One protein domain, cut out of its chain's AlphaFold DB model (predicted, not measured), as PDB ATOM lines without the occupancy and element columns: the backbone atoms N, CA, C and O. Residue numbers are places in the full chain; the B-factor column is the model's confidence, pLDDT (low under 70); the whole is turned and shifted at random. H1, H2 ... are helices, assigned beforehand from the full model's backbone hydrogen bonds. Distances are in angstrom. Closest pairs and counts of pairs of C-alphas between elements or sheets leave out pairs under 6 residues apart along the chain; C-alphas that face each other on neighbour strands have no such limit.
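Overview. This is residues 73 to 238 of the 252 residues of the protein "Putative ADP-ribosylglycohydrolase" of Escherichia coli (UniProt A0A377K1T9). Three successive helices, H7, H8 and H9, fold back and forth as the core, with H8 between the other two and the short H5 and H6 packed on H8. Over this core, H1 packs on H6 and crosses H2, which meets one end of H7, while H4 packs on H2; the looping residues 125 to 149 reach one end of the long axis. The printed part has 166 residues with ten named helices, H1 to H10 in order, and no named strand; the class is all helix. The whole is compact, with a radius of gyration of the C-alphas of 15.6 A, and its outline is elongated, 53 by 34 by 27 A.

Arrangement. H1, residues 73 to 85, touches H2, residues 92 to 102, at a steep tilt of 45 degrees, opposite ways; the closest C-alphas, Val 77 and Cys 98, are 6.1 A apart. H3, residues 108 to 111, touches no helix but is near H1. H4, residues 114 to 124, touches H2 about perpendicular, only just, at 70.2 degrees; C-alphas Leu 100 and Val 120 come closest, 6.6 A. H5, residues 150 to 153, touches H8, residues 184 to 200, by residues 186 to 193 of H8 alone, closest at C-alphas Gly 152 and Ala 190, 4.0 A. H6, residues 156 to 160, touches H8 at C-alphas Gly 159 and Ser 198, 4.0 A, the closest pair. H7, residues 166 to 177, is the hub, touching five helices; it touches H2 only at their ends, with C-alphas Asn 92 and Ile 175 closest, 5.5 A. H7 and H8 form a helical hairpin at a steep tilt of 43 degrees, with C-alphas Lys 166 and Ala 195 closest, 4.5 A. H8 and H9, residues 207 to 222, form another, at a shallow tilt of 32 degrees, only just short of steep; C-alphas Ala 192 and Ala 214 are closest, 4.0 A. H10, residues 231 to 238, touches no helix. Every O i to N i+4 pair is within hydrogen-bond range in H1, H2, H6, H7, H8 and H9, against 6 of 7 in H4 and 2 of 4 in H10; H3 and H5 are too short for such a pair.

Along the chain. H1 begins at C-alpha 73 (244.568, 231.312, 220.764) and is 18.3 A long. H8 is 23.9 A, H9 22.7 A and H7 16.2 A. H10 ends at C-alpha 238 (220.018, 231.271, 237.547).

Size, cuts and confidence. The C-alphas of Thr 137 and Glu 204 are the farthest apart, 54.0 A. The printed part has no cut, and H4 to H5 is the long link. Residues 224 to 238 have pLDDT under 70.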
ATOM      1  N   SER A  73     244.365 231.489 219.326       97.62
ATOM      2  CA  SER A  73     244.568 231.312 220.764       97.62
ATOM      3  C   SER A  73     243.284 230.860 221.473       97.62
ATOM      4  O   SER A  73     243.345 229.959 222.313       97.62
ATOM      5  N   GLN A  74     242.108 231.379 221.093       97.44
ATOM      6  CA  GLN A  74     240.832 230.859 221.595       97.44
ATOM      7  C   GLN A  74     240.534 229.450 221.070       97.44
ATOM      8  O   GLN A  74     240.020 228.624 221.825       97.44
ATOM      9  N   MET A  75     240.872 229.146 219.811       98.25
ATOM     10  CA  MET A  75     240.743 227.795 219.249       98.25
ATOM     11  C   MET A  75     241.582 226.761 220.024       98.25
ATOM     12  O   MET A  75     241.112 225.653 220.301       98.25
ATOM     13  N   TYR A  76     242.816 227.106 220.398       98.31
ATOM     14  CA  TYR A  76     243.697 226.224 221.165       98.31
ATOM     15  C   TYR A  76     243.213 226.051 222.603       98.31
ATOM     16  O   TYR A  76     243.101 224.917 223.063       98.31
ATOM     17  N   VAL A  77     242.811 227.134 223.275       98.19
ATOM     18  CA  VAL A  77     242.212 227.051 224.616       98.19
ATOM     19  C   VAL A  77     240.930 226.210 224.608       98.19
ATOM     20  O   VAL A  77     240.729 225.389 225.503       98.19
ATOM     21  N   PHE A  78     240.097 226.337 223.571       98.06
ATOM     22  CA  PHE A  78     238.937 225.466 223.380       98.06
ATOM     23  C   PHE A  78     239.346 223.994 223.216       98.06
ATOM     24  O   PHE A  78     238.768 223.122 223.862       98.06
ATOM     25  N   SER A  79     240.364 223.712 222.401       98.25
ATOM     26  CA  SER A  79     240.875 222.349 222.198       98.25
ATOM     27  C   SER A  79     241.382 221.724 223.502       98.25
ATOM     28  O   SER A  79     241.064 220.573 223.794       98.25
ATOM     29  N   GLU A  80     242.122 222.484 224.311       98.31
ATOM     30  CA  GLU A  80     242.574 222.058 225.639       98.31
ATOM     31  C   GLU A  80     241.392 221.766 226.569       98.31
ATOM     32  O   GLU A  80     241.381 220.736 227.238       98.31
ATOM     33  N   GLY A  81     240.371 222.630 226.566       98.25
ATOM     34  CA  GLY A  81     239.152 222.423 227.348       98.25
ATOM     35  C   GLY A  81     238.390 221.156 226.956       98.25
ATOM     36  O   GLY A  81     237.900 220.438 227.824       98.25
ATOM     37  N   LEU A  82     238.327 220.830 225.659       98.06
ATOM     38  CA  LEU A  82     237.740 219.572 225.182       98.06
ATOM     39  C   LEU A  82     238.511 218.346 225.685       98.06
ATOM     40  O   LEU A  82     237.900 217.333 226.028       98.06
ATOM     41  N   ILE A  83     239.842 218.428 225.720       97.75
ATOM     42  CA  ILE A  83     240.698 217.352 226.230       97.75
ATOM     43  C   ILE A  83     240.480 217.174 227.736       97.75
ATOM     44  O   ILE A  83     240.324 216.042 228.190       97.75
ATOM     45  N   GLU A  84     240.434 218.273 228.492       98.19
ATOM     46  CA  GLU A  84     240.243 218.272 229.946       98.19
ATOM     47  C   GLU A  84     238.867 217.732 230.356       98.19
ATOM     48  O   GLU A  84     238.781 216.874 231.236       98.19
ATOM     49  N   ALA A  85     237.797 218.167 229.683       97.31
ATOM     50  CA  ALA A  85     236.446 217.666 229.939       97.31
ATOM     51  C   ALA A  85     236.290 216.181 229.554       97.31
ATOM     52  O   ALA A  85     235.491 215.442 230.136       97.31
ATOM     53  N   GLY A  86     237.059 215.729 228.562       95.25
ATOM     54  CA  GLY A  86     236.924 214.410 227.970       95.25
ATOM     55  C   GLY A  86     235.793 214.332 226.941       95.25
ATOM     56  O   GLY A  86     234.932 215.205 226.810       95.25
ATOM     57  N   PHE A  87     235.818 213.251 226.165       90.00
ATOM     58  CA  PHE A  87     234.931 213.071 225.020       90.00
ATOM     59  C   PHE A  87     233.444 213.086 225.411       90.00
ATOM     60  O   PHE A  87     233.026 212.318 226.271       90.00
ATOM     61  N   ASP A  88     232.652 213.913 224.718       90.12
ATOM     62  CA  ASP A  88     231.191 214.068 224.899       90.12
ATOM     63  C   ASP A  88     230.752 214.614 226.278       90.12
ATOM     64  O   ASP A  88     229.580 214.521 226.626       90.12
ATOM     65  N   ASN A  89     231.670 215.214 227.050       95.31
ATOM     66  CA  ASN A  89     231.379 215.755 228.388       95.31
ATOM     67  C   ASN A  89     231.438 217.288 228.478       95.31
ATOM     68  O   ASN A  89     231.098 217.847 229.516       95.31
ATOM     69  N   PHE A  90     231.893 217.973 227.427       96.25
ATOM     70  CA  PHE A  90     232.132 219.415 227.458       96.25
ATOM     71  C   PHE A  90     230.828 220.216 227.590       96.25
ATOM     72  O   PHE A  90     229.902 220.072 226.787       96.25
ATOM     73  N   THR A  91     230.770 221.096 228.586       94.81
ATOM     74  CA  THR A  91     229.595 221.896 228.940       94.81
ATOM     75  C   THR A  91     229.823 223.393 228.725       94.81
ATOM     76  O   THR A  91     230.921 223.863 228.430       94.81
ATOM     77  N   ASN A  92     228.770 224.196 228.921       91.19
ATOM     78  CA  ASN A  92     228.908 225.652 228.891       91.19
ATOM     79  C   ASN A  92     229.795 226.189 230.030       91.19
ATOM     80  O   ASN A  92     230.476 227.189 229.829       91.19
ATOM     81  N   ASN A  93     229.841 225.523 231.189       93.25
ATOM     82  CA  ASN A  93     230.716 225.941 232.289       93.25
ATOM     83  C   ASN A  93     232.195 225.738 231.937       93.25
ATOM     84  O   ASN A  93     233.009 226.607 232.243       93.25
ATOM     85  N   ASP A  94     232.524 224.649 231.239       96.75
ATOM     86  CA  ASP A  94     233.885 224.398 230.749       96.75
ATOM     87  C   ASP A  94     234.295 225.472 229.739       96.75
ATOM     88  O   ASP A  94     235.392 226.027 229.813       96.75
ATOM     89  N   TRP A  95     233.375 225.855 228.847       95.50
ATOM     90  CA  TRP A  95     233.603 226.960 227.921       95.50
ATOM     91  C   TRP A  95     233.804 228.313 228.626       95.50
ATOM     92  O   TRP A  95     234.706 229.068 228.264       95.50
ATOM     93  N   LEU A  96     233.012 228.624 229.658       93.75
ATOM     94  CA  LEU A  96     233.196 229.841 230.458       93.75
ATOM     95  C   LEU A  96     234.566 229.859 231.150       93.75
ATOM     96  O   LEU A  96     235.237 230.892 231.139       93.75
ATOM     97  N   ALA A  97     234.996 228.726 231.710       95.38
ATOM     98  CA  ALA A  97     236.315 228.586 232.318       95.38
ATOM     99  C   ALA A  97     237.436 228.787 231.285       95.38
ATOM    100  O   ALA A  97     238.376 229.539 231.541       95.38
ATOM    101  N   CYS A  98     237.295 228.201 230.092       96.69
ATOM    102  CA  CYS A  98     238.208 228.401 228.966       96.69
ATOM    103  C   CYS A  98     238.314 229.883 228.575       96.69
ATOM    104  O   CYS A  98     239.416 230.421 228.487       96.69
ATOM    105  N   LEU A  99     237.181 230.568 228.391       94.19
ATOM    106  CA  LEU A  99     237.155 231.976 227.988       94.19
ATOM    107  C   LEU A  99     237.781 232.897 229.048       94.19
ATOM    108  O   LEU A  99     238.506 233.829 228.701       94.19
ATOM    109  N   LEU A 100     237.519 232.635 230.332       94.56
ATOM    110  CA  LEU A 100     238.119 233.389 231.433       94.56
ATOM    111  C   LEU A 100     239.626 233.140 231.536       94.56
ATOM    112  O   LEU A 100     240.372 234.105 231.678       94.56
ATOM    113  N   ARG A 101     240.072 231.884 231.392       96.06
ATOM    114  CA  ARG A 101     241.499 231.533 231.343       96.06
ATOM    115  C   ARG A 101     242.195 232.249 230.189       96.06
ATOM    116  O   ARG A 101     243.234 232.867 230.393       96.06
ATOM    117  N   TRP A 102     241.609 232.192 228.995       96.50
ATOM    118  CA  TRP A 102     242.138 232.864 227.811       96.50
ATOM    119  C   TRP A 102     242.243 234.380 228.004       96.50
ATOM    120  O   TRP A 102     243.242 234.975 227.619       96.50
ATOM    121  N   ALA A 103     241.260 235.005 228.654       94.19
ATOM    122  CA  ALA A 103     241.246 236.449 228.872       94.19
ATOM    123  C   ALA A 103     242.408 236.985 229.733       94.19
ATOM    124  O   ALA A 103     242.632 238.198 229.752       94.19
ATOM    125  N   ASP A 104     243.130 236.104 230.428       92.94
ATOM    126  CA  ASP A 104     244.323 236.429 231.213       92.94
ATOM    127  C   ASP A 104     245.636 236.058 230.487       92.94
ATOM    128  O   ASP A 104     246.724 236.355 230.982       92.94
ATOM    129  N   MET A 105     245.569 235.451 229.293       94.38
ATOM    130  CA  MET A 105     246.743 235.021 228.526       94.38
ATOM    131  C   MET A 105     247.322 236.156 227.680       94.38
ATOM    132  O   MET A 105     246.758 236.559 226.668       94.38
ATOM    133  N   GLN A 106     248.497 236.641 228.065       91.56
ATOM    134  CA  GLN A 106     249.230 237.669 227.330       91.56
ATOM    135  C   GLN A 106     250.240 237.040 226.351       91.56
ATOM    136  O   GLN A 106     250.866 236.040 226.701       91.56
ATOM    137  N   PRO A 107     250.433 237.608 225.143       91.81
ATOM    138  CA  PRO A 107     249.799 238.825 224.620       91.81
ATOM    139  C   PRO A 107     248.424 238.590 223.960       91.81
ATOM    140  O   PRO A 107     247.769 239.552 223.572       91.81
ATOM    141  N   TYR A 108     247.980 237.339 223.819       92.19
ATOM    142  CA  TYR A 108     246.833 236.950 222.984       92.19
ATOM    143  C   TYR A 108     245.507 237.621 223.363       92.19
ATOM    144  O   TYR A 108     244.739 238.033 222.498       92.19
ATOM    145  N   ALA A 109     245.251 237.810 224.656       90.44
ATOM    146  CA  ALA A 109     244.045 238.468 225.138       90.44
ATOM    147  C   ALA A 109     243.978 239.960 224.764       90.44
ATOM    148  O   ALA A 109     242.905 240.553 224.862       90.44
ATOM    149  N   ASN A 110     245.083 240.586 224.344       89.50
ATOM    150  CA  ASN A 110     245.064 241.983 223.897       89.50
ATOM    151  C   ASN A 110     244.376 242.147 222.546       89.50
ATOM    152  O   ASN A 110     243.878 243.230 222.260       89.50
ATOM    153  N   TYR A 111     244.292 241.069 221.766       86.50
ATOM    154  CA  TYR A 111     243.673 241.079 220.449       86.50
ATOM    155  C   TYR A 111     242.136 240.994 220.506       86.50
ATOM    156  O   TYR A 111     241.458 241.032 219.490       86.50
ATOM    157  N   LYS A 112     241.545 240.914 221.703       86.69
ATOM    158  CA  LYS A 112     240.094 240.779 221.869       86.69
ATOM    159  C   LYS A 112     239.312 241.951 221.266       86.69
ATOM    160  O   LYS A 112     239.540 243.120 221.581       86.69
ATOM    161  N   GLY A 113     238.264 241.616 220.517       83.25
ATOM    162  CA  GLY A 113     237.277 242.594 220.066       83.25
ATOM    163  C   GLY A 113     236.492 243.272 221.214       83.25
ATOM    164  O   GLY A 113     236.343 242.717 222.313       83.25
ATOM    165  N   PRO A 114     235.889 244.452 220.964       79.88
ATOM    166  CA  PRO A 114     235.239 245.281 221.987       79.88
ATOM    167  C   PRO A 114     234.023 244.622 222.658       79.88
ATOM    168  O   PRO A 114     233.686 244.942 223.801       79.88
ATOM    169  N   THR A 115     233.338 243.705 221.967       80.75
ATOM    170  CA  THR A 115     232.238 242.923 222.551       80.75
ATOM    171  C   THR A 115     232.760 241.848 223.502       80.75
ATOM    172  O   THR A 115     232.232 241.711 224.608       80.75
ATOM    173  N   THR A 116     233.812 241.124 223.112       83.94
ATOM    174  CA  THR A 116     234.442 240.087 223.943       83.94
ATOM    175  C   THR A 116     234.963 240.678 225.248       83.94
ATOM    176  O   THR A 116     234.725 240.102 226.309       83.94
ATOM    177  N   GLU A 117     235.563 241.869 225.204       85.69
ATOM    178  CA  GLU A 117     236.034 242.563 226.407       85.69
ATOM    179  C   GLU A 117     234.905 242.845 227.411       85.69
ATOM    180  O   GLU A 117     235.014 242.548 228.603       85.69
ATOM    181  N   GLN A 118     233.769 243.360 226.934       85.44
ATOM    182  CA  GLN A 118     232.614 243.636 227.794       85.44
ATOM    183  C   GLN A 118     232.028 242.357 228.405       85.44
ATOM    184  O   GLN A 118     231.606 242.369 229.565       85.44
ATOM    185  N   ILE A 119     232.018 241.263 227.637       86.69
ATOM    186  CA  ILE A 119     231.553 239.944 228.082       86.69
ATOM    187  C   ILE A 119     232.463 239.397 229.178       86.69
ATOM    188  O   ILE A 119     231.969 239.052 230.250       86.69
ATOM    189  N   VAL A 120     233.777 239.374 228.947       88.25
ATOM    190  CA  VAL A 120     234.770 238.923 229.932       88.25
ATOM    191  C   VAL A 120     234.656 239.737 231.217       88.25
ATOM    192  O   VAL A 120     234.591 239.161 232.303       88.25
ATOM    193  N   LYS A 121     234.563 241.068 231.111       88.38
ATOM    194  CA  LYS A 121     234.389 241.945 232.272       88.38
ATOM    195  C   LYS A 121     233.115 241.614 233.051       88.38
ATOM    196  O   LYS A 121     233.154 241.510 234.272       88.38
ATOM    197  N   ALA A 122     231.986 241.430 232.361       87.62
ATOM    198  CA  ALA A 122     230.730 241.065 233.014       87.62
ATOM    199  C   ALA A 122     230.822 239.707 233.722       87.62
ATOM    200  O   ALA A 122     230.366 239.598 234.855       87.62
ATOM    201  N   LEU A 123     231.458 238.710 233.099       88.50
ATOM    202  CA  LEU A 123     231.679 237.395 233.705       88.50
ATOM    203  C   LEU A 123     232.551 237.486 234.966       88.50
ATOM    204  O   LEU A 123     232.164 236.947 236.001       88.50
ATOM    205  N   LYS A 124     233.672 238.219 234.913       88.50
ATOM    206  CA  LYS A 124     234.564 238.437 236.069       88.50
ATOM    207  C   LYS A 124     233.869 239.158 237.228       88.50
ATOM    208  O   LYS A 124     234.146 238.870 238.386       88.50
ATOM    209  N   GLU A 125     232.950 240.071 236.923       89.31
ATOM    210  CA  GLU A 125     232.180 240.830 237.917       89.31
ATOM    211  C   GLU A 125     230.874 240.130 238.349       89.31
ATOM    212  O   GLU A 125     230.103 240.695 239.124       89.31
ATOM    213  N   GLY A 126     230.579 238.928 237.835       84.94
ATOM    214  CA  GLY A 126     229.338 238.202 238.136       84.94
ATOM    215  C   GLY A 126     228.065 238.884 237.612       84.94
ATOM    216  O   GLY A 126     226.965 238.626 238.106       84.94
ATOM    217  N   ARG A 127     228.188 239.776 236.621       84.12
ATOM    218  CA  ARG A 127     227.064 240.502 236.018       84.12
ATOM    219  C   ARG A 127     226.438 239.720 234.855       84.12
ATOM    220  O   ARG A 127     227.151 239.069 234.093       84.12
ATOM    221  N   PRO A 128     225.114 239.838 234.629       82.31
ATOM    222  CA  PRO A 128     224.460 239.188 233.496       82.31
ATOM    223  C   PRO A 128     224.981 239.697 232.143       82.31
ATOM    224  O   PRO A 128     224.969 240.898 231.868       82.31
ATOM    225  N   THR A 129     225.375 238.784 231.257       84.12
ATOM    226  CA  THR A 129     225.931 239.107 229.930       84.12
ATOM    227  C   THR A 129     224.881 239.583 228.918       84.12
ATOM    228  O   THR A 129     225.190 240.431 228.086       84.12
ATOM    229  N   ASN A 130     223.608 239.181 229.049       77.88
ATOM    230  CA  ASN A 130     222.474 239.740 228.276       77.88
ATOM    231  C   ASN A 130     222.151 241.213 228.583       77.88
ATOM    232  O   ASN A 130     221.140 241.746 228.104       77.88
ATOM    233  N   THR A 131     222.932 241.863 229.445       78.06
ATOM    234  CA  THR A 131     222.799 243.297 229.713       78.06
ATOM    235  C   THR A 131     223.734 244.151 228.865       78.06
ATOM    236  O   THR A 131     223.526 245.359 228.762       78.06
ATOM    237  N   ILE A 132     224.723 243.534 228.219       82.94
ATOM    238  CA  ILE A 132     225.725 244.233 227.415       82.94
ATOM    239  C   ILE A 132     225.074 244.837 226.171       82.94
ATOM    240  O   ILE A 132     224.279 244.181 225.500       82.94
ATOM    241  N   GLY A 133     225.407 246.096 225.879       79.06
ATOM    242  CA  GLY A 133     224.856 246.850 224.750       79.06
ATOM    243  C   GLY A 133     223.386 247.253 224.901       79.06
ATOM    244  O   GLY A 133     222.746 247.585 223.909       79.06
ATOM    245  N   ARG A 134     222.814 247.220 226.112       81.31
ATOM    246  CA  ARG A 134     221.483 247.798 226.365       81.31
ATOM    247  C   ARG A 134     221.482 249.308 226.123       81.31
ATOM    248  O   ARG A 134     222.429 250.004 226.474       81.31
ATOM    249  N   ILE A 135     220.374 249.804 225.578       73.19
ATOM    250  CA  ILE A 135     220.136 251.235 225.360       73.19
ATOM    251  C   ILE A 135     219.163 251.733 226.435       73.19
ATOM    252  O   ILE A 135     218.052 251.210 226.563       73.19
ATOM    253  N   GLY A 136     219.577 252.739 227.209       80.44
ATOM    254  CA  GLY A 136     218.771 253.318 228.288       80.44
ATOM    255  C   GLY A 136     218.368 252.284 229.345       80.44
ATOM    256  O   GLY A 136     219.200 251.536 229.850       80.44
ATOM    257  N   THR A 137     217.075 252.224 229.666       80.56
ATOM    258  CA  THR A 137     216.494 251.293 230.654       80.56
ATOM    259  C   THR A 137     216.003 249.974 230.043       80.56
ATOM    260  O   THR A 137     215.345 249.184 230.723       80.56
ATOM    261  N   SER A 138     216.297 249.714 228.762       76.94
ATOM    262  CA  SER A 138     215.862 248.498 228.069       76.94
ATOM    263  C   SER A 138     216.334 247.234 228.791       76.94
ATOM    264  O   SER A 138     217.489 247.121 229.191       76.94
ATOM    265  N   SER A 139     215.463 246.228 228.895       72.06
ATOM    266  CA  SER A 139     215.830 244.884 229.359       72.06
ATOM    267  C   SER A 139     216.416 243.998 228.250       72.06
ATOM    268  O   SER A 139     216.784 242.848 228.500       72.06
ATOM    269  N   ARG A 140     216.508 244.514 227.019       73.50
ATOM    270  CA  ARG A 140     216.914 243.771 225.820       73.50
ATOM    271  C   ARG A 140     218.318 244.173 225.387       73.50
ATOM    272  O   ARG A 140     218.602 245.360 225.254       73.50
ATOM    273  N   GLN A 141     219.158 243.176 225.136       78.88
ATOM    274  CA  GLN A 141     220.444 243.354 224.470       78.88
ATOM    275  C   GLN A 141     220.234 243.902 223.054       78.88
ATOM    276  O   GLN A 141     219.272 243.516 222.384       78.88
ATOM    277  N   ALA A 142     221.104 244.814 222.617       80.25
ATOM    278  CA  ALA A 142     221.048 245.319 221.253       80.25
ATOM    279  C   ALA A 142     221.345 244.190 220.247       80.25
ATOM    280  O   ALA A 142     222.228 243.367 220.495       80.25
ATOM    281  N   PRO A 143     220.623 244.144 219.114       76.06
ATOM    282  CA  PRO A 143     220.676 243.019 218.178       76.06
ATOM    283  C   PRO A 143     222.023 242.868 217.460       76.06
ATOM    284  O   PRO A 143     222.304 241.807 216.921       76.06
ATOM    285  N   ASN A 144     222.854 243.912 217.442       79.56
ATOM    286  CA  ASN A 144     224.187 243.884 216.844       79.56
ATOM    287  C   ASN A 144     225.259 243.286 217.773       79.56
ATOM    288  O   ASN A 144     226.355 242.967 217.309       79.56
ATOM    289  N   VAL A 145     224.978 243.126 219.069       82.69
ATOM    290  CA  VAL A 145     225.936 242.537 220.012       82.69
ATOM    291  C   VAL A 145     226.094 241.052 219.710       82.69
ATOM    292  O   VAL A 145     225.116 240.313 219.715       82.69
ATOM    293  N   GLY A 146     227.332 240.615 219.468       82.56
ATOM    294  CA  GLY A 146     227.628 239.211 219.188       82.56
ATOM    295  C   GLY A 146     227.312 238.778 217.754       82.56
ATOM    296  O   GLY A 146     227.036 237.602 217.531       82.56
ATOM    297  N   THR A 147     227.318 239.712 216.796       86.56
ATOM    298  CA  THR A 147     227.126 239.443 215.352       86.56
ATOM    299  C   THR A 147     228.435 239.265 214.573       86.56
ATOM    300  O   THR A 147     228.407 238.958 213.385       86.56
ATOM    301  N   THR A 148     229.582 239.448 215.230       89.19
ATOM    302  CA  THR A 148     230.925 239.266 214.660       89.19
ATOM    303  C   THR A 148     231.283 237.789 214.448       89.19
ATOM    304  O   THR A 148     230.615 236.888 214.957       89.19
ATOM    305  N   ASN A 149     232.369 237.521 213.718       93.44
ATOM    306  CA  ASN A 149     232.854 236.173 213.387       93.44
ATOM    307  C   ASN A 149     233.511 235.410 214.561       93.44
ATOM    308  O   ASN A 149     233.879 234.251 214.381       93.44
ATOM    309  N   GLY A 150     233.617 236.007 215.755       92.62
ATOM    310  CA  GLY A 150     234.369 235.455 216.889       92.62
ATOM    311  C   GLY A 150     233.929 234.068 217.368       92.62
ATOM    312  O   GLY A 150     234.728 233.314 217.919       92.62
ATOM    313  N   ALA A 151     232.669 233.690 217.140       94.06
ATOM    314  CA  ALA A 151     232.223 232.315 217.361       94.06
ATOM    315  C   ALA A 151     232.749 231.348 216.292       94.06
ATOM    316  O   ALA A 151     233.159 230.243 216.626       94.06
ATOM    317  N   GLY A 152     232.747 231.761 215.024       96.31
ATOM    318  CA  GLY A 152     233.156 230.935 213.891       96.31
ATOM    319  C   GLY A 152     234.664 230.705 213.820       96.31
ATOM    320  O   GLY A 152     235.087 229.576 213.581       96.31
ATOM    321  N   MET A 153     235.474 231.731 214.096       96.69
ATOM    322  CA  MET A 153     236.937 231.649 213.961       96.69
ATOM    323  C   MET A 153     237.585 230.567 214.839       96.69
ATOM    324  O   MET A 153     238.574 229.954 214.451       96.69
ATOM    325  N   ARG A 154     236.986 230.266 215.999       96.81
ATOM    326  CA  ARG A 154     237.539 229.333 216.996       96.81
ATOM    327  C   ARG A 154     236.950 227.921 216.962       96.81
ATOM    328  O   ARG A 154     237.348 227.082 217.766       96.81
ATOM    329  N   VAL A 155     235.955 227.653 216.112       98.19
ATOM    330  CA  VAL A 155     235.033 226.510 216.295       98.19
ATOM    331  C   VAL A 155     235.486 225.201 215.650       98.19
ATOM    332  O   VAL A 155     234.872 224.160 215.891       98.19
ATOM    333  N   ALA A 156     236.564 225.211 214.861       98.12
ATOM    334  CA  ALA A 156     237.075 224.013 214.191       98.12
ATOM    335  C   ALA A 156     237.177 222.769 215.114       98.12
ATOM    336  O   ALA A 156     236.720 221.699 214.696       98.12
ATOM    337  N   PRO A 157     237.640 222.865 216.384       98.31
ATOM    338  CA  PRO A 157     237.724 221.713 217.285       98.31
ATOM    339  C   PRO A 157     236.388 220.992 217.511       98.31
ATOM    340  O   PRO A 157     236.380 219.771 217.672       98.31
ATOM    341  N   ALA A 158     235.253 221.697 217.436       97.94
ATOM    342  CA  ALA A 158     233.931 221.087 217.570       97.94
ATOM    343  C   ALA A 158     233.630 220.085 216.443       97.94
ATOM    344  O   ALA A 158     232.999 219.056 216.678       97.94
ATOM    345  N   GLY A 159     234.103 220.365 215.224       98.06
ATOM    346  CA  GLY A 159     234.002 219.440 214.096       98.06
ATOM    347  C   GLY A 159     235.050 218.330 214.140       98.06
ATOM    348  O   GLY A 159     234.733 217.181 213.833       98.06
ATOM    349  N   LEU A 160     236.277 218.649 214.570       97.69
ATOM    350  CA  LEU A 160     237.397 217.699 214.610       97.69
ATOM    351  C   LEU A 160     237.116 216.479 215.494       97.69
ATOM    352  O   LEU A 160     237.490 215.363 215.130       97.69
ATOM    353  N   ILE A 161     236.430 216.668 216.626       96.75
ATOM    354  CA  ILE A 161     236.111 215.567 217.549       96.75
ATOM    355  C   ILE A 161     234.868 214.760 217.140       96.75
ATOM    356  O   ILE A 161     234.614 213.693 217.697       96.75
ATOM    357  N   TRP A 162     234.109 215.226 216.143       96.75
ATOM    358  CA  TRP A 162     232.884 214.580 215.669       96.75
ATOM    359  C   TRP A 162     232.927 214.237 214.170       96.75
ATOM    360  O   TRP A 162     232.063 214.711 213.433       96.75
ATOM    361  N   PRO A 163     233.859 213.392 213.677       95.62
ATOM    362  CA  PRO A 163     233.925 213.033 212.256       95.62
ATOM    363  C   PRO A 163     232.595 212.501 211.707       95.62
ATOM    364  O   PRO A 163     232.031 211.551 212.256       95.62
ATOM    365  N   GLY A 164     232.077 213.130 210.649       96.06
ATOM    366  CA  GLY A 164     230.808 212.770 210.000       96.06
ATOM    367  C   GLY A 164     229.541 212.953 210.848       96.06
ATOM    368  O   GLY A 164     228.457 212.574 210.413       96.06
ATOM    369  N   LYS A 165     229.645 213.522 212.057       97.75
ATOM    370  CA  LYS A 165     228.531 213.744 212.995       97.75
ATOM    371  C   LYS A 165     228.246 215.240 213.151       97.75
ATOM    372  O   LYS A 165     228.381 215.807 214.238       97.75
ATOM    373  N   LYS A 166     227.852 215.875 212.047       97.06
ATOM    374  CA  LYS A 166     227.620 217.326 211.933       97.06
ATOM    375  C   LYS A 166     226.620 217.885 212.951       97.06
ATOM    376  O   LYS A 166     226.856 218.973 213.465       97.06
ATOM    377  N   GLU A 167     225.572 217.146 213.318       96.94
ATOM    378  CA  GLU A 167     224.608 217.549 214.354       96.94
ATOM    379  C   GLU A 167     225.305 217.736 215.711       96.94
ATOM    380  O   GLU A 167     225.111 218.751 216.380       96.94
ATOM    381  N   LYS A 168     226.162 216.782 216.103       97.12
ATOM    382  CA  LYS A 168     226.931 216.861 217.354       97.12
ATOM    383  C   LYS A 168     227.963 217.990 217.312       97.12
ATOM    384  O   LYS A 168     228.115 218.709 218.297       97.12
ATOM    385  N   ALA A 169     228.622 218.176 216.168       98.12
ATOM    386  CA  ALA A 169     229.549 219.286 215.959       98.12
ATOM    387  C   ALA A 169     228.851 220.650 216.108       98.12
ATOM    388  O   ALA A 169     229.356 221.525 216.807       98.12
ATOM    389  N   CYS A 170     227.665 220.813 215.516       97.38
ATOM    390  CA  CYS A 170     226.873 222.039 215.621       97.38
ATOM    391  C   CYS A 170     226.352 222.281 217.044       97.38
ATOM    392  O   CYS A 170     226.372 223.411 217.525       97.38
ATOM    393  N   HIS A 171     225.929 221.230 217.752       95.12
ATOM    394  CA  HIS A 171     225.519 221.360 219.149       95.12
ATOM    395  C   HIS A 171     226.664 221.880 220.031       95.12
ATOM    396  O   HIS A 171     226.479 222.805 220.823       95.12
ATOM    397  N   LEU A 172     227.870 221.339 219.849       96.44
ATOM    398  CA  LEU A 172     229.054 221.806 220.561       96.44
ATOM    399  C   LEU A 172     229.458 223.232 220.143       96.44
ATOM    400  O   LEU A 172     229.771 224.055 221.003       96.44
ATOM    401  N   ALA A 173     229.377 223.566 218.852       96.81
ATOM    402  CA  ALA A 173     229.583 224.930 218.363       96.81
ATOM    403  C   ALA A 173     228.664 225.935 219.079       96.81
ATOM    404  O   ALA A 173     229.122 226.973 219.561       96.81
ATOM    405  N   LEU A 174     227.386 225.591 219.233       94.31
ATOM    406  CA  LEU A 174     226.401 226.414 219.922       94.31
ATOM    407  C   LEU A 174     226.735 226.638 221.406       94.31
ATOM    408  O   LEU A 174     226.606 227.766 221.888       94.31
ATOM    409  N   ILE A 175     227.226 225.612 222.113       93.38
ATOM    410  CA  ILE A 175     227.709 225.755 223.499       93.38
ATOM    411  C   ILE A 175     228.791 226.837 223.582       93.38
ATOM    412  O   ILE A 175     228.758 227.660 224.500       93.38
ATOM    413  N   THR A 176     229.707 226.866 222.607       93.81
ATOM    414  CA  THR A 176     230.796 227.853 222.567       93.81
ATOM    415  C   THR A 176     230.360 229.234 222.088       93.81
ATOM    416  O   THR A 176     231.052 230.209 222.359       93.81
ATOM    417  N   CYS A 177     229.222 229.386 221.407       92.12
ATOM    418  CA  CYS A 177     228.732 230.714 221.016       92.12
ATOM    419  C   CYS A 177     228.370 231.551 222.254       92.12
ATOM    420  O   CYS A 177     228.629 232.758 222.315       92.12
ATOM    421  N   LEU A 178     227.822 230.900 223.280       87.62
ATOM    422  CA  LEU A 178     227.340 231.562 224.483       87.62
ATOM    423  C   LEU A 178     228.463 231.820 225.495       87.62
ATOM    424  O   LEU A 178     229.291 230.946 225.720       87.62
ATOM    425  N   PRO A 179     228.487 232.984 226.167       84.38
ATOM    426  CA  PRO A 179     227.535 234.093 226.055       84.38
ATOM    427  C   PRO A 179     227.949 235.163 225.029       84.38
ATOM    428  O   PRO A 179     227.235 236.141 224.852       84.38
ATOM    429  N   SER A 180     229.120 235.023 224.402       84.88
ATOM    430  CA  SER A 180     229.751 236.091 223.611       84.88
ATOM    431  C   SER A 180     229.030 236.449 222.305       84.88
ATOM    432  O   SER A 180     229.105 237.590 221.859       84.88
ATOM    433  N   HIS A 181     228.351 235.479 221.698       89.12
ATOM    434  CA  HIS A 181     227.800 235.537 220.349       89.12
ATOM    435  C   HIS A 181     226.417 234.853 220.319       89.12
ATOM    436  O   HIS A 181     226.195 233.884 219.596       89.12
ATOM    437  N   ASP A 182     225.486 235.331 221.156       85.69
ATOM    438  CA  ASP A 182     224.094 234.842 221.249       85.69
ATOM    439  C   ASP A 182     223.200 235.445 220.148       85.69
ATOM    440  O   ASP A 182     222.192 236.102 220.419       85.69
ATOM    441  N   THR A 183     223.600 235.273 218.887       86.25
ATOM    442  CA  THR A 183     222.819 235.705 217.721       86.25
ATOM    443  C   THR A 183     222.661 234.560 216.732       86.25
ATOM    444  O   THR A 183     223.540 233.709 216.603       86.25
ATOM    445  N   ASN A 184     221.538 234.534 216.014       87.44
ATOM    446  CA  ASN A 184     221.272 233.513 214.999       87.44
ATOM    447  C   ASN A 184     222.365 233.488 213.923       87.44
ATOM    448  O   ASN A 184     222.818 232.410 213.566       87.44
ATOM    449  N   ILE A 185     222.837 234.653 213.465       90.81
ATOM    450  CA  ILE A 185     223.877 234.737 212.433       90.81
ATOM    451  C   ILE A 185     225.227 234.189 212.914       90.81
ATOM    452  O   ILE A 185     225.885 233.452 212.181       90.81
ATOM    453  N   ALA A 186     225.629 234.483 214.156       91.81
ATOM    454  CA  ALA A 186     226.889 233.973 214.686       91.81
ATOM    455  C   ALA A 186     226.823 232.465 214.961       91.81
ATOM    456  O   ALA A 186     227.765 231.742 214.639       91.81
ATOM    457  N   ILE A 187     225.692 231.980 215.483       94.00
ATOM    458  CA  ILE A 187     225.452 230.547 215.698       94.00
ATOM    459  C   ILE A 187     225.408 229.799 214.360       94.00
ATOM    460  O   ILE A 187     226.043 228.756 214.230       94.00
ATOM    461  N   ALA A 188     224.714 230.329 213.351       95.56
ATOM    462  CA  ALA A 188     224.674 229.752 212.009       95.56
ATOM    463  C   ALA A 188     226.075 229.668 211.389       95.56
ATOM    464  O   ALA A 188     226.467 228.613 210.896       95.56
ATOM    465  N   SER A 189     226.861 230.744 211.490       96.69
ATOM    466  CA  SER A 189     228.247 230.779 211.011       96.69
ATOM    467  C   SER A 189     229.133 229.739 211.713       96.69
ATOM    468  O   SER A 189     229.829 228.961 211.057       96.69
ATOM    469  N   ALA A 190     229.048 229.642 213.044       97.69
ATOM    470  CA  ALA A 190     229.808 228.661 213.815       97.69
ATOM    471  C   ALA A 190     229.408 227.215 213.470       97.69
ATOM    472  O   ALA A 190     230.268 226.356 213.265       97.69
ATOM    473  N   CYS A 191     228.108 226.942 213.340       98.12
ATOM    474  CA  CYS A 191     227.602 225.634 212.930       98.12
ATOM    475  C   CYS A 191     228.025 225.269 211.499       98.12
ATOM    476  O   CYS A 191     228.366 224.114 211.251       98.12
ATOM    477  N   ALA A 192     228.072 226.231 210.572       98.50
ATOM    478  CA  ALA A 192     228.553 226.001 209.211       98.50
ATOM    479  C   ALA A 192     230.010 225.506 209.199       98.50
ATOM    480  O   ALA A 192     230.313 224.470 208.603       98.50
ATOM    481  N   ILE A 193     230.899 226.194 209.923       98.62
ATOM    482  CA  ILE A 193     232.319 225.820 210.019       98.62
ATOM    483  C   ILE A 193     232.484 224.479 210.748       98.62
ATOM    484  O   ILE A 193     233.246 223.619 210.295       98.62
ATOM    485  N   ALA A 194     231.749 224.253 211.841       98.62
ATOM    486  CA  ALA A 194     231.815 223.004 212.599       98.62
ATOM    487  C   ALA A 194     231.335 221.794 211.775       98.62
ATOM    488  O   ALA A 194     231.988 220.748 211.779       98.62
ATOM    489  N   ALA A 195     230.235 221.937 211.030       98.75
ATOM    490  CA  ALA A 195     229.714 220.894 210.152       98.75
ATOM    491  C   ALA A 195     230.668 220.591 208.987       98.75
ATOM    492  O   ALA A 195     230.953 219.422 208.722       98.75
ATOM    493  N   ALA A 196     231.218 221.621 208.337       98.75
ATOM    494  CA  ALA A 196     232.216 221.449 207.283       98.75
ATOM    495  C   ALA A 196     233.487 220.761 207.805       98.75
ATOM    496  O   ALA A 196     233.994 219.837 207.172       98.75
ATOM    497  N   THR A 197     233.961 221.150 208.993       98.56
ATOM    498  CA  THR A 197     235.134 220.535 209.631       98.56
ATOM    499  C   THR A 197     234.867 219.072 209.992       98.56
ATOM    500  O   THR A 197     235.696 218.207 209.721       98.56
ATOM    501  N   SER A 198     233.681 218.767 210.528       98.50
ATOM    502  CA  SER A 198     233.223 217.397 210.799       98.50
ATOM    503  C   SER A 198     233.193 216.533 209.533       98.50
ATOM    504  O   SER A 198     233.656 215.390 209.555       98.50
ATOM    505  N   GLN A 199     232.707 217.085 208.417       98.38
ATOM    506  CA  GLN A 199     232.692 216.408 207.122       98.38
ATOM    507  C   GLN A 199     234.110 216.202 206.573       98.38
ATOM    508  O   GLN A 199     234.424 215.121 206.080       98.38
ATOM    509  N   ALA A 200     234.991 217.196 206.709       97.94
ATOM    510  CA  ALA A 200     236.383 217.131 206.261       97.94
ATOM    511  C   ALA A 200     237.200 216.034 206.955       97.94
ATOM    512  O   ALA A 200     238.221 215.591 206.418       97.94
ATOM    513  N   MET A 201     236.754 215.556 208.118       97.38
ATOM    514  CA  MET A 201     237.392 214.442 208.814       97.38
ATOM    515  C   MET A 201     237.180 213.085 208.129       97.38
ATOM    516  O   MET A 201     237.951 212.159 208.389       97.38
ATOM    517  N   LEU A 202     236.196 212.963 207.235       94.62
ATOM    518  CA  LEU A 202     235.929 211.717 206.524       94.62
ATOM    519  C   LEU A 202     236.983 211.447 205.426       94.62
ATOM    520  O   LEU A 202     237.502 212.393 204.817       94.62
ATOM    521  N   PRO A 203     237.349 210.175 205.174       90.69
ATOM    522  CA  PRO A 203     238.291 209.807 204.111       90.69
ATOM    523  C   PRO A 203     237.859 210.266 202.710       90.69
ATOM    524  O   PRO A 203     238.691 210.704 201.923       90.69
ATOM    525  N   GLU A 204     236.563 210.198 202.424       91.06
ATOM    526  CA  GLU A 204     235.926 210.506 201.138       91.06
ATOM    527  C   GLU A 204     235.508 211.978 200.981       91.06
ATOM    528  O   GLU A 204     234.798 212.331 200.037       91.06
ATOM    529  N   ALA A 205     235.917 212.844 201.912       95.19
ATOM    530  CA  ALA A 205     235.541 214.248 201.902       95.19
ATOM    531  C   ALA A 205     235.991 214.956 200.610       95.19
ATOM    532  O   ALA A 205     237.153 214.900 200.209       95.19
ATOM    533  N   SER A 206     235.058 215.672 199.987       97.31
ATOM    534  CA  SER A 206     235.270 216.508 198.801       97.31
ATOM    535  C   SER A 206     234.818 217.943 199.060       97.31
ATOM    536  O   SER A 206     233.996 218.180 199.950       97.31
ATOM    537  N   LEU A 207     235.289 218.896 198.249       97.38
ATOM    538  CA  LEU A 207     234.868 220.299 198.346       97.38
ATOM    539  C   LEU A 207     233.338 220.440 198.334       97.38
ATOM    540  O   LEU A 207     232.788 221.134 199.181       97.38
ATOM    541  N   THR A 208     232.647 219.728 197.439       98.50
ATOM    542  CA  THR A 208     231.178 219.727 197.379       98.50
ATOM    543  C   THR A 208     230.561 219.242 198.687       98.50
ATOM    544  O   THR A 208     229.729 219.941 199.252       98.50
ATOM    545  N   SER A 209     231.030 218.114 199.238       98.31
ATOM    546  CA  SER A 209     230.499 217.607 200.512       98.31
ATOM    547  C   SER A 209     230.726 218.576 201.678       98.31
ATOM    548  O   SER A 209     229.882 218.678 202.566       98.31
ATOM    549  N   LEU A 210     231.845 219.313 201.672       98.19
ATOM    550  CA  LEU A 210     232.150 220.333 202.677       98.19
ATOM    551  C   LEU A 210     231.181 221.514 202.573       98.19
ATOM    552  O   LEU A 210     230.678 221.967 203.599       98.19
ATOM    553  N   LEU A 211     230.904 221.989 201.355       98.56
ATOM    554  CA  LEU A 211     229.945 223.069 201.113       98.56
ATOM    555  C   LEU A 211     228.522 222.654 201.507       98.56
ATOM    556  O   LEU A 211     227.840 223.409 202.198       98.56
ATOM    557  N   ASP A 212     228.106 221.434 201.160       98.62
ATOM    558  CA  ASP A 212     226.802 220.891 201.552       98.62
ATOM    559  C   ASP A 212     226.672 220.794 203.078       98.62
ATOM    560  O   ASP A 212     225.646 221.169 203.653       98.62
ATOM    561  N   ALA A 213     227.728 220.334 203.759       98.69
ATOM    562  CA  ALA A 213     227.772 220.283 205.215       98.69
ATOM    563  C   ALA A 213     227.740 221.685 205.842       98.69
ATOM    564  O   ALA A 213     227.033 221.878 206.829       98.69
ATOM    565  N   ALA A 214     228.440 222.665 205.261       98.69
ATOM    566  CA  ALA A 214     228.427 224.051 205.724       98.69
ATOM    567  C   ALA A 214     227.029 224.676 205.620       98.69
ATOM    568  O   ALA A 214     226.534 225.241 206.594       98.69
ATOM    569  N   ILE A 215     226.364 224.524 204.469       98.56
ATOM    570  CA  ILE A 215     224.995 225.016 204.247       98.56
ATOM    571  C   ILE A 215     224.026 224.335 205.215       98.56
ATOM    572  O   ILE A 215     223.202 224.996 205.849       98.56
ATOM    573  N   TRP A 216     224.144 223.014 205.377       98.31
ATOM    574  CA  TRP A 216     223.344 222.276 206.348       98.31
ATOM    575  C   TRP A 216     223.563 222.802 207.777       98.31
ATOM    576  O   TRP A 216     222.592 223.026 208.498       98.31
ATOM    577  N   GLY A 217     224.818 223.046 208.170       98.00
ATOM    578  CA  GLY A 217     225.179 223.563 209.492       98.00
ATOM    579  C   GLY A 217     224.642 224.972 209.740       98.00
ATOM    580  O   GLY A 217     224.085 225.230 210.806       98.00
ATOM    581  N   ALA A 218     224.724 225.858 208.745       97.25
ATOM    582  CA  ALA A 218     224.124 227.190 208.809       97.25
ATOM    583  C   ALA A 218     222.617 227.111 209.097       97.25
ATOM    584  O   ALA A 218     222.149 227.680 210.085       97.25
ATOM    585  N   ASN A 219     221.880 226.312 208.317       95.81
ATOM    586  CA  ASN A 219     220.439 226.111 208.504       95.81
ATOM    587  C   ASN A 219     220.105 225.506 209.881       95.81
ATOM    588  O   ASN A 219     219.120 225.887 210.522       95.81
ATOM    589  N   TYR A 220     220.932 224.574 210.365       94.38
ATOM    590  CA  TYR A 220     220.787 224.006 211.706       94.38
ATOM    591  C   TYR A 220     220.933 225.084 212.790       94.38
ATOM    592  O   TYR A 220     220.104 225.156 213.699       94.38
ATOM    593  N   GLY A 221     221.946 225.950 212.681       91.19
ATOM    594  CA  GLY A 221     222.204 227.027 213.640       91.19
ATOM    595  C   GLY A 221     221.160 228.151 213.629       91.19
ATOM    596  O   GLY A 221     220.885 228.739 214.680       91.19
ATOM    597  N   GLU A 222     220.529 228.412 212.481       88.44
ATOM    598  CA  GLU A 222     219.423 229.374 212.363       88.44
ATOM    599  C   GLU A 222     218.110 228.874 212.983       88.44
ATOM    600  O   GLU A 222     217.228 229.679 213.289       88.44
ATOM    601  N   THR A 223     217.956 227.558 213.174       80.19
ATOM    602  CA  THR A 223     216.688 226.972 213.617       80.19
ATOM    603  C   THR A 223     216.353 227.400 215.057       80.19
ATOM    604  O   THR A 223     217.064 226.999 215.983       80.19
ATOM    605  N   PRO A 224     215.219 228.096 215.306       56.44
ATOM    606  CA  PRO A 224     214.889 228.685 216.612       56.44
ATOM    607  C   PRO A 224     214.797 227.711 217.794       56.44
ATOM    608  O   PRO A 224     214.837 228.148 218.941       56.44
ATOM    609  N   GLY A 225     214.618 226.411 217.526       50.88
ATOM    610  CA  GLY A 225     214.589 225.352 218.541       50.88
ATOM    611  C   GLY A 225     215.969 224.811 218.936       50.88
ATOM    612  O   GLY A 225     216.073 224.155 219.969       50.88
ATOM    613  N   GLN A 226     217.004 225.073 218.130       50.19
ATOM    614  CA  GLN A 226     218.405 224.741 218.419       50.19
ATOM    615  C   GLN A 226     219.160 225.967 218.917       50.19
ATOM    616  O   GLN A 226     219.862 225.867 219.920       50.19
ATOM    617  N   THR A 227     218.945 227.139 218.301       48.34
ATOM    618  CA  THR A 227     219.274 228.426 218.923       48.34
ATOM    619  C   THR A 227     218.637 228.417 220.310       48.34
ATOM    620  O   THR A 227     217.474 228.055 220.448       48.34
ATOM    621  N   ILE A 228     219.371 228.774 221.357       46.94
ATOM    622  CA  ILE A 228     218.908 228.808 222.753       46.94
ATOM    623  C   ILE A 228     217.866 229.941 222.953       46.94
ATOM    624  O   ILE A 228     217.961 230.840 223.786       46.94
ATOM    625  N   CYS A 229     216.789 229.916 222.177       37.09
ATOM    626  CA  CYS A 229     215.691 230.842 222.261       37.09
ATOM    627  C   CYS A 229     214.677 230.260 223.251       37.09
ATOM    628  O   CYS A 229     213.866 229.392 222.942       37.09
ATOM    629  N   THR A 230     214.745 230.776 224.482       38.22
ATOM    630  CA  THR A 230     213.736 230.741 225.565       38.22
ATOM    631  C   THR A 230     214.072 229.873 226.787       38.22
ATOM    632  O   THR A 230     214.046 230.407 227.898       38.22
ATOM    633  N   MET A 231     214.434 228.589 226.660       30.97
ATOM    634  CA  MET A 231     214.626 227.732 227.852       30.97
ATOM    635  C   MET A 231     215.988 227.908 228.552       30.97
ATOM    636  O   MET A 231     216.021 228.111 229.767       30.97
ATOM    637  N   CYS A 232     217.106 227.930 227.818       37.88
ATOM    638  CA  CYS A 232     218.438 228.065 228.431       37.88
ATOM    639  C   CYS A 232     218.751 229.480 228.952       37.88
ATOM    640  O   CYS A 232     219.556 229.607 229.875       37.88
ATOM    641  N   ARG A 233     218.034 230.532 228.506       45.12
ATOM    642  CA  ARG A 233     218.094 231.852 229.169       45.12
ATOM    643  C   ARG A 233     217.793 231.715 230.667       45.12
ATOM    644  O   ARG A 233     218.505 232.267 231.490       45.12
ATOM    645  N   ARG A 234     216.798 230.919 231.068       34.06
ATOM    646  CA  ARG A 234     216.463 230.770 232.496       34.06
ATOM    647  C   ARG A 234     217.494 229.975 233.303       34.06
ATOM    648  O   ARG A 234     217.566 230.197 234.505       34.06
ATOM    649  N   ALA A 235     218.252 229.071 232.686       37.16
ATOM    650  CA  ALA A 235     219.241 228.245 233.384       37.16
ATOM    651  C   ALA A 235     220.592 228.966 233.528       37.16
ATOM    652  O   ALA A 235     221.120 229.036 234.635       37.16
ATOM    653  N   ILE A 236     221.082 229.600 232.457       45.03
ATOM    654  CA  ILE A 236     222.359 230.337 232.459       45.03
ATOM    655  C   ILE A 236     222.290 231.564 233.393       45.03
ATOM    656  O   ILE A 236     223.243 231.851 234.108       45.03
ATOM    657  N   TYR A 237     221.135 232.240 233.494       41.81
ATOM    658  CA  TYR A 237     220.954 233.378 234.415       41.81
ATOM    659  C   TYR A 237     220.596 232.988 235.862       41.81
ATOM    660  O   TYR A 237     220.583 233.858 236.730       41.81
ATOM    661  N   ARG A 238     220.325 231.709 236.168       36.88
ATOM    662  CA  ARG A 238     220.018 231.271 237.547       36.88
ATOM    663  C   ARG A 238     221.247 231.215 238.451       36.88
ATOM    664  O   ARG A 238     221.086 231.286 239.663       36.88
TER     665      ARG A 238